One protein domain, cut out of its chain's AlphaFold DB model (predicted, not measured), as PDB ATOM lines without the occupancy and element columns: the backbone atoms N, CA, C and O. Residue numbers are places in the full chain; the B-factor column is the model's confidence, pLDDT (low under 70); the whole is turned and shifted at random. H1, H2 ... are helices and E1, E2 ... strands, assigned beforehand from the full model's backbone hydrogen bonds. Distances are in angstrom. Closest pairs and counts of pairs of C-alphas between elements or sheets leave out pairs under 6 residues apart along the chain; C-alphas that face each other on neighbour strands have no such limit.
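What this domain is: This is residues 45 to 116 of the 160 residues of the protein "Putative metal chaperone" of Psychrobacter sp. JCM 18901 (UniProt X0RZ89). One sheet of five strands stands as a wall, with the single helix H1 lying lengthwise over strands E2 and E3 on one face and the other face bare. The printed part has 72 residues, with five named strands and one named helix in the order E1 H1 E2 E3 E4 E5; the sheet runs E1 E5 E2 E3 E4, all antiparallel. The class is mostly strand, in two layers, a helix on one face of a sheet. The whole is compact, with a radius of gyration of the C-alphas of 12.1 A, and elongated, spanning 35 by 22 by 18 A.

Where its parts are: Find C-alpha 49 at (20.805, -31.522, -19.430); from there E1, residues 49 to 57, runs 26.8 A. Next come H1, residues 64 to 73, 14.4 A long, and E2, residues 77 to 86, 21.4 A long, which bends by 70 degrees at residue 83. E3 is residues 89 to 96, 22.3 A, and E4 residues 99 to 104, 16.7 A. E5, residues 110 to 116, runs 20.1 A to C-alpha 116 at (26.030, -27.471, -20.889).

How they stand to each other: Beside edge strand E1 find E5, with N 54 and O 113 2.8 A apart. E5 and E2 are antiparallel neighbours, with N 83 and O 112 within hydrogen-bond range at 2.8 A. The hairpins E2 and E3, E3 and E4 have N 82 and O 93, and N 94 and O 101, each 2.9 A apart; these three strands are a meander, each the antiparallel neighbour of the one before, and with E5 beside E2 a Greek key. E1, H1 and E2 are a split strand-helix-strand unit, its strands running the same way with E5 between, and its crossover is right-handed. H1 is on the sheet at a height of 8.9 A, along the strands, 13 degrees to E2 on the local plane; its closest C-alpha pair with E2 is Ala 64 and Thr 86, 5.2 A. Every O i to N i+4 pair in H1 is within hydrogen-bond range.

The domain as a whole: The C-alphas farthest apart, Gln 47 and Asp 88, are 36.8 A apart. The printed part has no cut, no link is long, and no printed residue is under 70 in pLDDT.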
ATOM      1  N   ASP A  45      25.106 -35.759 -15.591       83.88
ATOM      2  CA  ASP A  45      23.806 -35.844 -16.241       83.88
ATOM      3  C   ASP A  45      22.729 -35.351 -15.265       83.88
ATOM      4  O   ASP A  45      22.494 -35.946 -14.210       83.88
ATOM      5  N   GLN A  46      22.059 -34.254 -15.613       82.00
ATOM      6  CA  GLN A  46      20.954 -33.681 -14.852       82.00
ATOM      7  C   GLN A  46      19.671 -33.704 -15.675       82.00
ATOM      8  O   GLN A  46      19.414 -32.771 -16.423       82.00
ATOM      9  N   GLN A  47      18.830 -34.719 -15.476       80.25
ATOM     10  CA  GLN A  47      17.469 -34.832 -16.023       80.25
ATOM     11  C   GLN A  47      17.368 -34.576 -17.547       80.25
ATOM     12  O   GLN A  47      17.424 -35.535 -18.309       80.25
ATOM     13  N   ASP A  48      17.258 -33.319 -17.988       85.75
ATOM     14  CA  ASP A  48      17.182 -32.898 -19.397       85.75
ATOM     15  C   ASP A  48      18.465 -32.203 -19.910       85.75
ATOM     16  O   ASP A  48      18.497 -31.680 -21.025       85.75
ATOM     17  N   PHE A  49      19.531 -32.160 -19.108       88.25
ATOM     18  CA  PHE A  49      20.805 -31.522 -19.430       88.25
ATOM     19  C   PHE A  49      21.986 -32.452 -19.174       88.25
ATOM     20  O   PHE A  49      21.995 -33.225 -18.220       88.25
ATOM     21  N   GLN A  50      23.020 -32.310 -19.995       90.19
ATOM     22  CA  GLN A  50      24.324 -32.917 -19.767       90.19
ATOM     23  C   GLN A  50      25.354 -31.811 -19.591       90.19
ATOM     24  O   GLN A  50      25.405 -30.861 -20.373       90.19
ATOM     25  N   LEU A  51      26.169 -31.930 -18.556       91.31
ATOM     26  CA  LEU A  51      27.207 -30.977 -18.225       91.31
ATOM     27  C   LEU A  51      28.557 -31.676 -18.272       91.31
ATOM     28  O   LEU A  51      28.715 -32.757 -17.718       91.31
ATOM     29  N   ALA A  52      29.541 -31.035 -18.887       92.25
ATOM     30  CA  ALA A  52      30.925 -31.473 -18.821       92.25
ATOM     31  C   ALA A  52      31.838 -30.305 -18.502       92.25
ATOM     32  O   ALA A  52      31.638 -29.187 -18.981       92.25
ATOM     33  N   GLY A  53      32.841 -30.574 -17.676       93.94
ATOM     34  CA  GLY A  53      33.820 -29.593 -17.271       93.94
ATOM     35  C   GLY A  53      35.234 -30.142 -17.319       93.94
ATOM     36  O   GLY A  53      35.511 -31.259 -16.883       93.94
ATOM     37  N   TRP A  54      36.141 -29.304 -17.805       94.62
ATOM     38  CA  TRP A  54      37.569 -29.562 -17.884       94.62
ATOM     39  C   TRP A  54      38.325 -28.498 -17.114       94.62
ATOM     40  O   TRP A  54      38.032 -27.303 -17.197       94.62
ATOM     41  N   ARG A  55      39.345 -28.945 -16.396       94.06
ATOM     42  CA  ARG A  55      40.354 -28.106 -15.774       94.06
ATOM     43  C   ARG A  55      41.717 -28.583 -16.249       94.06
ATOM     44  O   ARG A  55      42.158 -29.673 -15.897       94.06
ATOM     45  N   LEU A  56      42.366 -27.771 -17.069       92.94
ATOM     46  CA  LEU A  56      43.632 -28.082 -17.723       92.94
ATOM     47  C   LEU A  56      44.747 -27.229 -17.110       92.94
ATOM     48  O   LEU A  56      44.498 -26.095 -16.689       92.94
ATOM     49  N   PRO A  57      45.985 -27.738 -17.049       92.06
ATOM     50  CA  PRO A  57      47.092 -26.959 -16.520       92.06
ATOM     51  C   PRO A  57      47.397 -25.751 -17.421       92.06
ATOM     52  O   PRO A  57      47.207 -25.802 -18.633       92.06
ATOM     53  N   ALA A  58      47.915 -24.662 -16.846       91.50
ATOM     54  CA  ALA A  58      48.192 -23.422 -17.586       91.50
ATOM     55  C   ALA A  58      49.178 -23.575 -18.760       91.50
ATOM     56  O   ALA A  58      49.206 -22.726 -19.644       91.50
ATOM     57  N   HIS A  59      50.001 -24.627 -18.777       90.31
ATOM     58  CA  HIS A  59      50.930 -24.884 -19.878       90.31
ATOM     59  C   HIS A  59      50.269 -25.568 -21.086       90.31
ATOM     60  O   HIS A  59      50.924 -25.692 -22.115       90.31
ATOM     61  N   TYR A  60      49.007 -26.005 -20.987       93.69
ATOM     62  CA  TYR A  60      48.243 -26.474 -22.146       93.69
ATOM     63  C   TYR A  60      47.701 -25.261 -22.892       93.69
ATOM     64  O   TYR A  60      46.830 -24.549 -22.385       93.69
ATOM     65  N   ILE A  61      48.254 -25.027 -24.079       94.81
ATOM     66  CA  ILE A  61      47.871 -23.940 -24.974       94.81
ATOM     67  C   ILE A  61      46.983 -24.539 -26.056       94.81
ATOM     68  O   ILE A  61      47.421 -25.414 -26.790       94.81
ATOM     69  N   LEU A  62      45.738 -24.088 -26.147       95.31
ATOM     70  CA  LEU A  62      44.788 -24.545 -27.163       95.31
ATOM     71  C   LEU A  62      44.897 -23.676 -28.424       95.31
ATOM     72  O   LEU A  62      45.082 -22.461 -28.331       95.31
ATOM     73  N   ASN A  63      44.724 -24.251 -29.611       95.81
ATOM     74  CA  ASN A  63      44.538 -23.433 -30.810       95.81
ATOM     75  C   ASN A  63      43.213 -22.646 -30.708       95.81
ATOM     76  O   ASN A  63      42.150 -23.238 -30.523       95.81
ATOM     77  N   ALA A  64      43.272 -21.312 -30.805       91.75
ATOM     78  CA  ALA A  64      42.109 -20.444 -30.608       91.75
ATOM     79  C   ALA A  64      41.007 -20.637 -31.670       91.75
ATOM     80  O   ALA A  64      39.819 -20.603 -31.334       91.75
ATOM     81  N   ASP A  65      41.378 -20.840 -32.936       93.06
ATOM     82  CA  ASP A  65      40.426 -21.026 -34.035       93.06
ATOM     83  C   ASP A  65      39.790 -22.418 -33.975       93.06
ATOM     84  O   ASP A  65      38.565 -22.553 -34.032       93.06
ATOM     85  N   ASP A  66      40.613 -23.454 -33.790       94.56
ATOM     86  CA  ASP A  66      40.127 -24.833 -33.725       94.56
ATOM     87  C   ASP A  66      39.245 -25.054 -32.488       94.56
ATOM     88  O   ASP A  66      38.205 -25.704 -32.588       94.56
ATOM     89  N   LEU A  67      39.586 -24.441 -31.345       93.88
ATOM     90  CA  LEU A  67      38.753 -24.480 -30.142       93.88
ATOM     91  C   LEU A  67      37.380 -23.855 -30.380       93.88
ATOM     92  O   LEU A  67      36.369 -24.442 -30.007       93.88
ATOM     93  N   GLN A  68      37.313 -22.674 -30.996       92.81
ATOM     94  CA  GLN A  68      36.027 -22.035 -31.276       92.81
ATOM     95  C   GLN A  68      35.181 -22.866 -32.245       92.81
ATOM     96  O   GLN A  68      33.987 -23.043 -32.004       92.81
ATOM     97  N   ASN A  69      35.795 -23.410 -33.298       93.62
ATOM     98  CA  ASN A  69      35.108 -24.286 -34.246       93.62
ATOM     99  C   ASN A  69      34.572 -25.549 -33.562       93.62
ATOM    100  O   ASN A  69      33.411 -25.898 -33.765       93.62
ATOM    101  N   TRP A  70      35.381 -26.186 -32.711       94.38
ATOM    102  CA  TRP A  70      34.984 -27.365 -31.946       94.38
ATOM    103  C   TRP A  70      33.809 -27.067 -31.004       94.38
ATOM    104  O   TRP A  70      32.793 -27.755 -31.049       94.38
ATOM    105  N   LEU A  71      33.884 -25.978 -30.230       93.19
ATOM    106  CA  LEU A  71      32.818 -25.566 -29.307       93.19
ATOM    107  C   LEU A  71      31.483 -25.303 -30.015       93.19
ATOM    108  O   LEU A  71      30.427 -25.651 -29.491       93.19
ATOM    109  N   LEU A  72      31.517 -24.681 -31.195       91.56
ATOM    110  CA  LEU A  72      30.315 -24.360 -31.967       91.56
ATOM    111  C   LEU A  72      29.762 -25.555 -32.757       91.56
ATOM    112  O   LEU A  72      28.594 -25.523 -33.143       91.56
ATOM    113  N   ALA A  73      30.573 -26.590 -32.987       91.69
ATOM    114  CA  ALA A  73      30.161 -27.823 -33.655       91.69
ATOM    115  C   ALA A  73      29.384 -28.781 -32.735       91.69
ATOM    116  O   ALA A  73      28.726 -29.697 -33.234       91.69
ATOM    117  N   LEU A  74      29.432 -28.573 -31.414       89.00
ATOM    118  CA  LEU A  74      28.709 -29.403 -30.452       89.00
ATOM    119  C   LEU A  74      27.188 -29.363 -30.714       89.00
ATOM    120  O   LEU A  74      26.629 -28.307 -31.019       89.00
ATOM    121  N   PRO A  75      26.469 -30.487 -30.589       87.44
ATOM    122  CA  PRO A  75      25.021 -30.501 -30.761       87.44
ATOM    123  C   PRO A  75      24.309 -29.954 -29.517       87.44
ATOM    124  O   PRO A  75      24.721 -30.210 -28.390       87.44
ATOM    125  N   ASN A  76      23.192 -29.245 -29.711       88.31
ATOM    126  CA  ASN A  76      22.258 -28.839 -28.645       88.31
ATOM    127  C   ASN A  76      22.884 -28.101 -27.441       88.31
ATOM    128  O   ASN A  76      22.319 -28.119 -26.340       88.31
ATOM    129  N   TRP A  77      24.027 -27.431 -27.623       91.69
ATOM    130  CA  TRP A  77      24.655 -26.670 -26.548       91.69
ATOM    131  C   TRP A  77      23.771 -25.492 -26.117       91.69
ATOM    132  O   TRP A  77      23.214 -24.754 -26.927       91.69
ATOM    133  N   GLN A  78      23.632 -25.326 -24.807       92.50
ATOM    134  CA  GLN A  78      22.834 -24.279 -24.162       92.50
ATOM    135  C   GLN A  78      23.713 -23.210 -23.535       92.50
ATOM    136  O   GLN A  78      23.327 -22.044 -23.412       92.50
ATOM    137  N   ARG A  79      24.908 -23.605 -23.101       94.19
ATOM    138  CA  ARG A  79      25.896 -22.682 -22.577       94.19
ATOM    139  C   ARG A  79      27.279 -23.286 -22.682       94.19
ATOM    140  O   ARG A  79      27.472 -24.448 -22.354       94.19
ATOM    141  N   ILE A  80      28.241 -22.463 -23.061       95.75
ATOM    142  CA  ILE A  80      29.658 -22.795 -22.985       95.75
ATOM    143  C   ILE A  80      30.319 -21.640 -22.257       95.75
ATOM    144  O   ILE A  80      30.191 -20.485 -22.661       95.75
ATOM    145  N   LYS A  81      30.991 -21.917 -21.149       95.69
ATOM    146  CA  LYS A  81      31.704 -20.895 -20.388       95.69
ATOM    147  C   LYS A  81      33.091 -21.402 -20.056       95.69
ATOM    148  O   LYS A  81      33.268 -22.562 -19.711       95.69
ATOM    149  N   GLY A  82      34.078 -20.529 -20.119       94.81
ATOM    150  CA  GLY A  82      35.431 -20.945 -19.818       94.81
ATOM    151  C   GLY A  82      36.398 -19.794 -19.716       94.81
ATOM    152  O   GLY A  82      36.110 -18.668 -20.113       94.81
ATOM    153  N   VAL A  83      37.553 -20.099 -19.158       96.25
ATOM    154  CA  VAL A  83      38.747 -19.280 -19.202       96.25
ATOM    155  C   VAL A  83      39.863 -20.197 -19.656       96.25
ATOM    156  O   VAL A  83      40.232 -21.104 -18.926       96.25
ATOM    157  N   VAL A  84      40.363 -20.001 -20.864       95.94
ATOM    158  CA  VAL A  84      41.271 -20.935 -21.525       95.94
ATOM    159  C   VAL A  84      42.531 -20.215 -21.973       95.94
ATOM    160  O   VAL A  84      42.486 -19.064 -22.416       95.94
ATOM    161  N   HIS A  85      43.665 -20.892 -21.846       96.56
ATOM    162  CA  HIS A  85      44.910 -20.454 -22.446       96.56
ATOM    163  C   HIS A  85      44.943 -20.914 -23.901       96.56
ATOM    164  O   HIS A  85      44.879 -22.108 -24.189       96.56
ATOM    165  N   THR A  86      45.003 -19.953 -24.816       95.62
ATOM    166  CA  THR A  86      45.008 -20.195 -26.258       95.62
ATOM    167  C   THR A  86      46.269 -19.638 -26.909       95.62
ATOM    168  O   THR A  86      47.026 -18.905 -26.269       95.62
ATOM    169  N   SER A  87      46.478 -19.937 -28.190       94.75
ATOM    170  CA  SER A  87      47.540 -19.346 -29.015       94.75
ATOM    171  C   SER A  87      47.544 -17.808 -29.010       94.75
ATOM    172  O   SER A  87      48.610 -17.207 -29.117       94.75
ATOM    173  N   ASP A  88      46.381 -17.174 -28.810       91.88
ATOM    174  CA  ASP A  88      46.222 -15.712 -28.718       91.88
ATOM    175  C   ASP A  88      46.350 -15.171 -27.279       91.88
ATOM    176  O   ASP A  88      46.098 -13.994 -27.005       91.88
ATOM    177  N   GLY A  89      46.739 -16.030 -26.336       94.06
ATOM    178  CA  GLY A  89      46.806 -15.739 -24.911       94.06
ATOM    179  C   GLY A  89      45.566 -16.207 -24.154       94.06
ATOM    180  O   GLY A  89      44.845 -17.117 -24.569       94.06
ATOM    181  N   TRP A  90      45.335 -15.616 -22.983       96.56
ATOM    182  CA  TRP A  90      44.238 -16.014 -22.106       96.56
ATOM    183  C   TRP A  90      42.918 -15.395 -22.547       96.56
ATOM    184  O   TRP A  90      42.788 -14.174 -22.662       96.56
ATOM    185  N   MET A  91      41.918 -16.246 -22.755       95.56
ATOM    186  CA  MET A  91      40.604 -15.857 -23.245       95.56
ATOM    187  C   MET A  91      39.509 -16.362 -22.313       95.56
ATOM    188  O   MET A  91      39.470 -17.530 -21.936       95.56
ATOM    189  N   GLN A  92      38.572 -15.482 -21.981       96.25
ATOM    190  CA  GLN A  92      37.296 -15.839 -21.391       96.25
ATOM    191  C   GLN A  92      36.261 -16.074 -22.495       96.25
ATOM    192  O   GLN A  92      36.044 -15.210 -23.344       96.25
ATOM    193  N   ILE A  93      35.602 -17.224 -22.436       95.94
ATOM    194  CA  ILE A  93      34.534 -17.666 -23.330       95.94
ATOM    195  C   ILE A  93      33.218 -17.642 -22.554       95.94
ATOM    196  O   ILE A  93      33.138 -18.119 -21.420       95.94
ATOM    197  N   ASN A  94      32.176 -17.077 -23.156       95.62
ATOM    198  CA  ASN A  94      30.814 -17.115 -22.640       95.62
ATOM    199  C   ASN A  94      29.838 -17.134 -23.818       95.62
ATOM    200  O   ASN A  94      29.455 -16.091 -24.354       95.62
ATOM    201  N   PHE A  95      29.474 -18.340 -24.231       95.94
ATOM    202  CA  PHE A  95      28.519 -18.606 -25.289       95.94
ATOM    203  C   PHE A  95      27.196 -19.058 -24.686       95.94
ATOM    204  O   PHE A  95      27.137 -19.869 -23.764       95.94
ATOM    205  N   ASN A  96      26.119 -18.524 -25.234       94.38
ATOM    206  CA  ASN A  96      24.750 -18.993 -25.085       94.38
ATOM    207  C   ASN A  96      24.070 -18.872 -26.467       94.38
ATOM    208  O   ASN A  96      24.559 -18.108 -27.303       94.38
ATOM    209  N   PRO A  97      22.952 -19.569 -26.726       89.94
ATOM    210  CA  PRO A  97      22.273 -19.537 -28.022       89.94
ATOM    211  C   PRO A  97      21.935 -18.131 -28.545       89.94
ATOM    212  O   PRO A  97      21.785 -17.942 -29.747       89.94
ATOM    213  N   GLY A  98      21.817 -17.134 -27.659       90.88
ATOM    214  CA  GLY A  98      21.547 -15.743 -28.027       90.88
ATOM    215  C   GLY A  98      22.781 -14.840 -28.136       90.88
ATOM    216  O   GLY A  98      22.648 -13.706 -28.592       90.88
ATOM    217  N   SER A  99      23.961 -15.276 -27.690       93.06
ATOM    218  CA  SER A  99      25.161 -14.439 -27.633       93.06
ATOM    219  C   SER A  99      26.439 -15.267 -27.537       93.06
ATOM    220  O   SER A  99      26.617 -16.065 -26.616       93.06
ATOM    221  N   LEU A 100      27.363 -14.999 -28.456       94.00
ATOM    222  CA  LEU A 100      28.714 -15.549 -28.465       94.00
ATOM    223  C   LEU A 100      29.687 -14.450 -28.041       94.00
ATOM    224  O   LEU A 100      29.993 -13.554 -28.824       94.00
ATOM    225  N   THR A 101      30.137 -14.472 -26.788       94.25
ATOM    226  CA  THR A 101      31.075 -13.469 -26.269       94.25
ATOM    227  C   THR A 101      32.422 -14.103 -25.944       94.25
ATOM    228  O   THR A 101      32.493 -15.054 -25.166       94.25
ATOM    229  N   THR A 102      33.492 -13.523 -26.483       93.94
ATOM    230  CA  THR A 102      34.878 -13.801 -26.093       93.94
ATOM    231  C   THR A 102      35.561 -12.520 -25.618       93.94
ATOM    232  O   THR A 102      35.234 -11.413 -26.055       93.94
ATOM    233  N   ARG A 103      36.490 -12.647 -24.670       94.62
ATOM    234  CA  ARG A 103      37.276 -11.521 -24.148       94.62
ATOM    235  C   ARG A 103      38.679 -11.986 -23.787       94.62
ATOM    236  O   ARG A 103      38.823 -12.938 -23.031       94.62
ATOM    237  N   THR A 104      39.697 -11.261 -24.230       95.19
ATOM    238  CA  THR A 104      41.067 -11.433 -23.730       95.19
ATOM    239  C   THR A 104      41.169 -10.952 -22.286       95.19
ATOM    240  O   THR A 104      40.654  -9.884 -21.943       95.19
ATOM    241  N   ILE A 105      41.821 -11.737 -21.440       95.56
ATOM    242  CA  ILE A 105      41.976 -11.466 -20.010       95.56
ATOM    243  C   ILE A 105      43.433 -11.647 -19.572       95.56
ATOM    244  O   ILE A 105      44.270 -12.133 -20.332       95.56
ATOM    245  N   ASP A 106      43.718 -11.287 -18.323       94.88
ATOM    246  CA  ASP A 106      45.013 -11.550 -17.707       94.88
ATOM    247  C   ASP A 106      45.272 -13.056 -17.505       94.88
ATOM    248  O   ASP A 106      44.321 -13.830 -17.322       94.88
ATOM    249  N   PRO A 107      46.552 -13.471 -17.477       93.06
ATOM    250  CA  PRO A 107      46.939 -14.852 -17.225       93.06
ATOM    251  C   PRO A 107      46.328 -15.453 -15.960       93.06
ATOM    252  O   PRO A 107      46.275 -14.804 -14.916       93.06
ATOM    253  N   GLN A 108      45.901 -16.713 -16.048       93.00
ATOM    254  CA  GLN A 108      45.350 -17.467 -14.921       93.00
ATOM    255  C   GLN A 108      46.244 -18.645 -14.530       93.00
ATOM    256  O   GLN A 108      47.223 -18.973 -15.196       93.00
ATOM    257  N   THR A 109      45.898 -19.291 -13.419       91.25
ATOM    258  CA  THR A 109      46.615 -20.459 -12.885       91.25
ATOM    259  C   THR A 109      46.336 -21.746 -13.654       91.25
ATOM    260  O   THR A 109      47.155 -22.659 -13.639       91.25
ATOM    261  N   ASP A 110      45.171 -21.841 -14.290       92.56
ATOM    262  CA  ASP A 110      44.700 -23.030 -14.989       92.56
ATOM    263  C   ASP A 110      43.582 -22.662 -15.973       92.56
ATOM    264  O   ASP A 110      42.867 -21.677 -15.770       92.56
ATOM    265  N   SER A 111      43.451 -23.449 -17.040       93.56
ATOM    266  CA  SER A 111      42.367 -23.320 -18.010       93.56
ATOM    267  C   SER A 111      41.141 -24.075 -17.504       93.56
ATOM    268  O   SER A 111      41.250 -25.215 -17.061       93.56
ATOM    269  N   ARG A 112      39.959 -23.468 -17.585       95.31
ATOM    270  CA  ARG A 112      38.675 -24.056 -17.196       95.31
ATOM    271  C   ARG A 112      37.695 -23.931 -18.337       95.31
ATOM    272  O   ARG A 112      37.527 -22.843 -18.874       95.31
ATOM    273  N   LEU A 113      37.003 -25.006 -18.655       95.38
ATOM    274  CA  LEU A 113      35.955 -25.013 -19.659       95.38
ATOM    275  C   LEU A 113      34.777 -25.802 -19.110       95.38
ATOM    276  O   LEU A 113      34.973 -26.866 -18.544       95.38
ATOM    277  N   GLU A 114      33.573 -25.276 -19.260       94.94
ATOM    278  CA  GLU A 114      32.333 -25.940 -18.886       94.94
ATOM    279  C   GLU A 114      31.337 -25.806 -20.035       94.94
ATOM    280  O   GLU A 114      31.123 -24.714 -20.577       94.94
ATOM    281  N   ILE A 115      30.737 -26.929 -20.397       94.19
ATOM    282  CA  ILE A 115      29.783 -27.077 -21.484       94.19
ATOM    283  C   ILE A 115      28.499 -27.640 -20.892       94.19
ATOM    284  O   ILE A 115      28.527 -28.596 -20.123       94.19
ATOM    285  N   ILE A 116      27.373 -27.040 -21.263       92.81
ATOM    286  CA  ILE A 116      26.030 -27.471 -20.889       92.81
ATOM    287  C   ILE A 116      25.267 -27.746 -22.177       92.81
ATOM    288  O   ILE A 116      25.080 -26.837 -22.992       92.81
TER     289      ILE A 116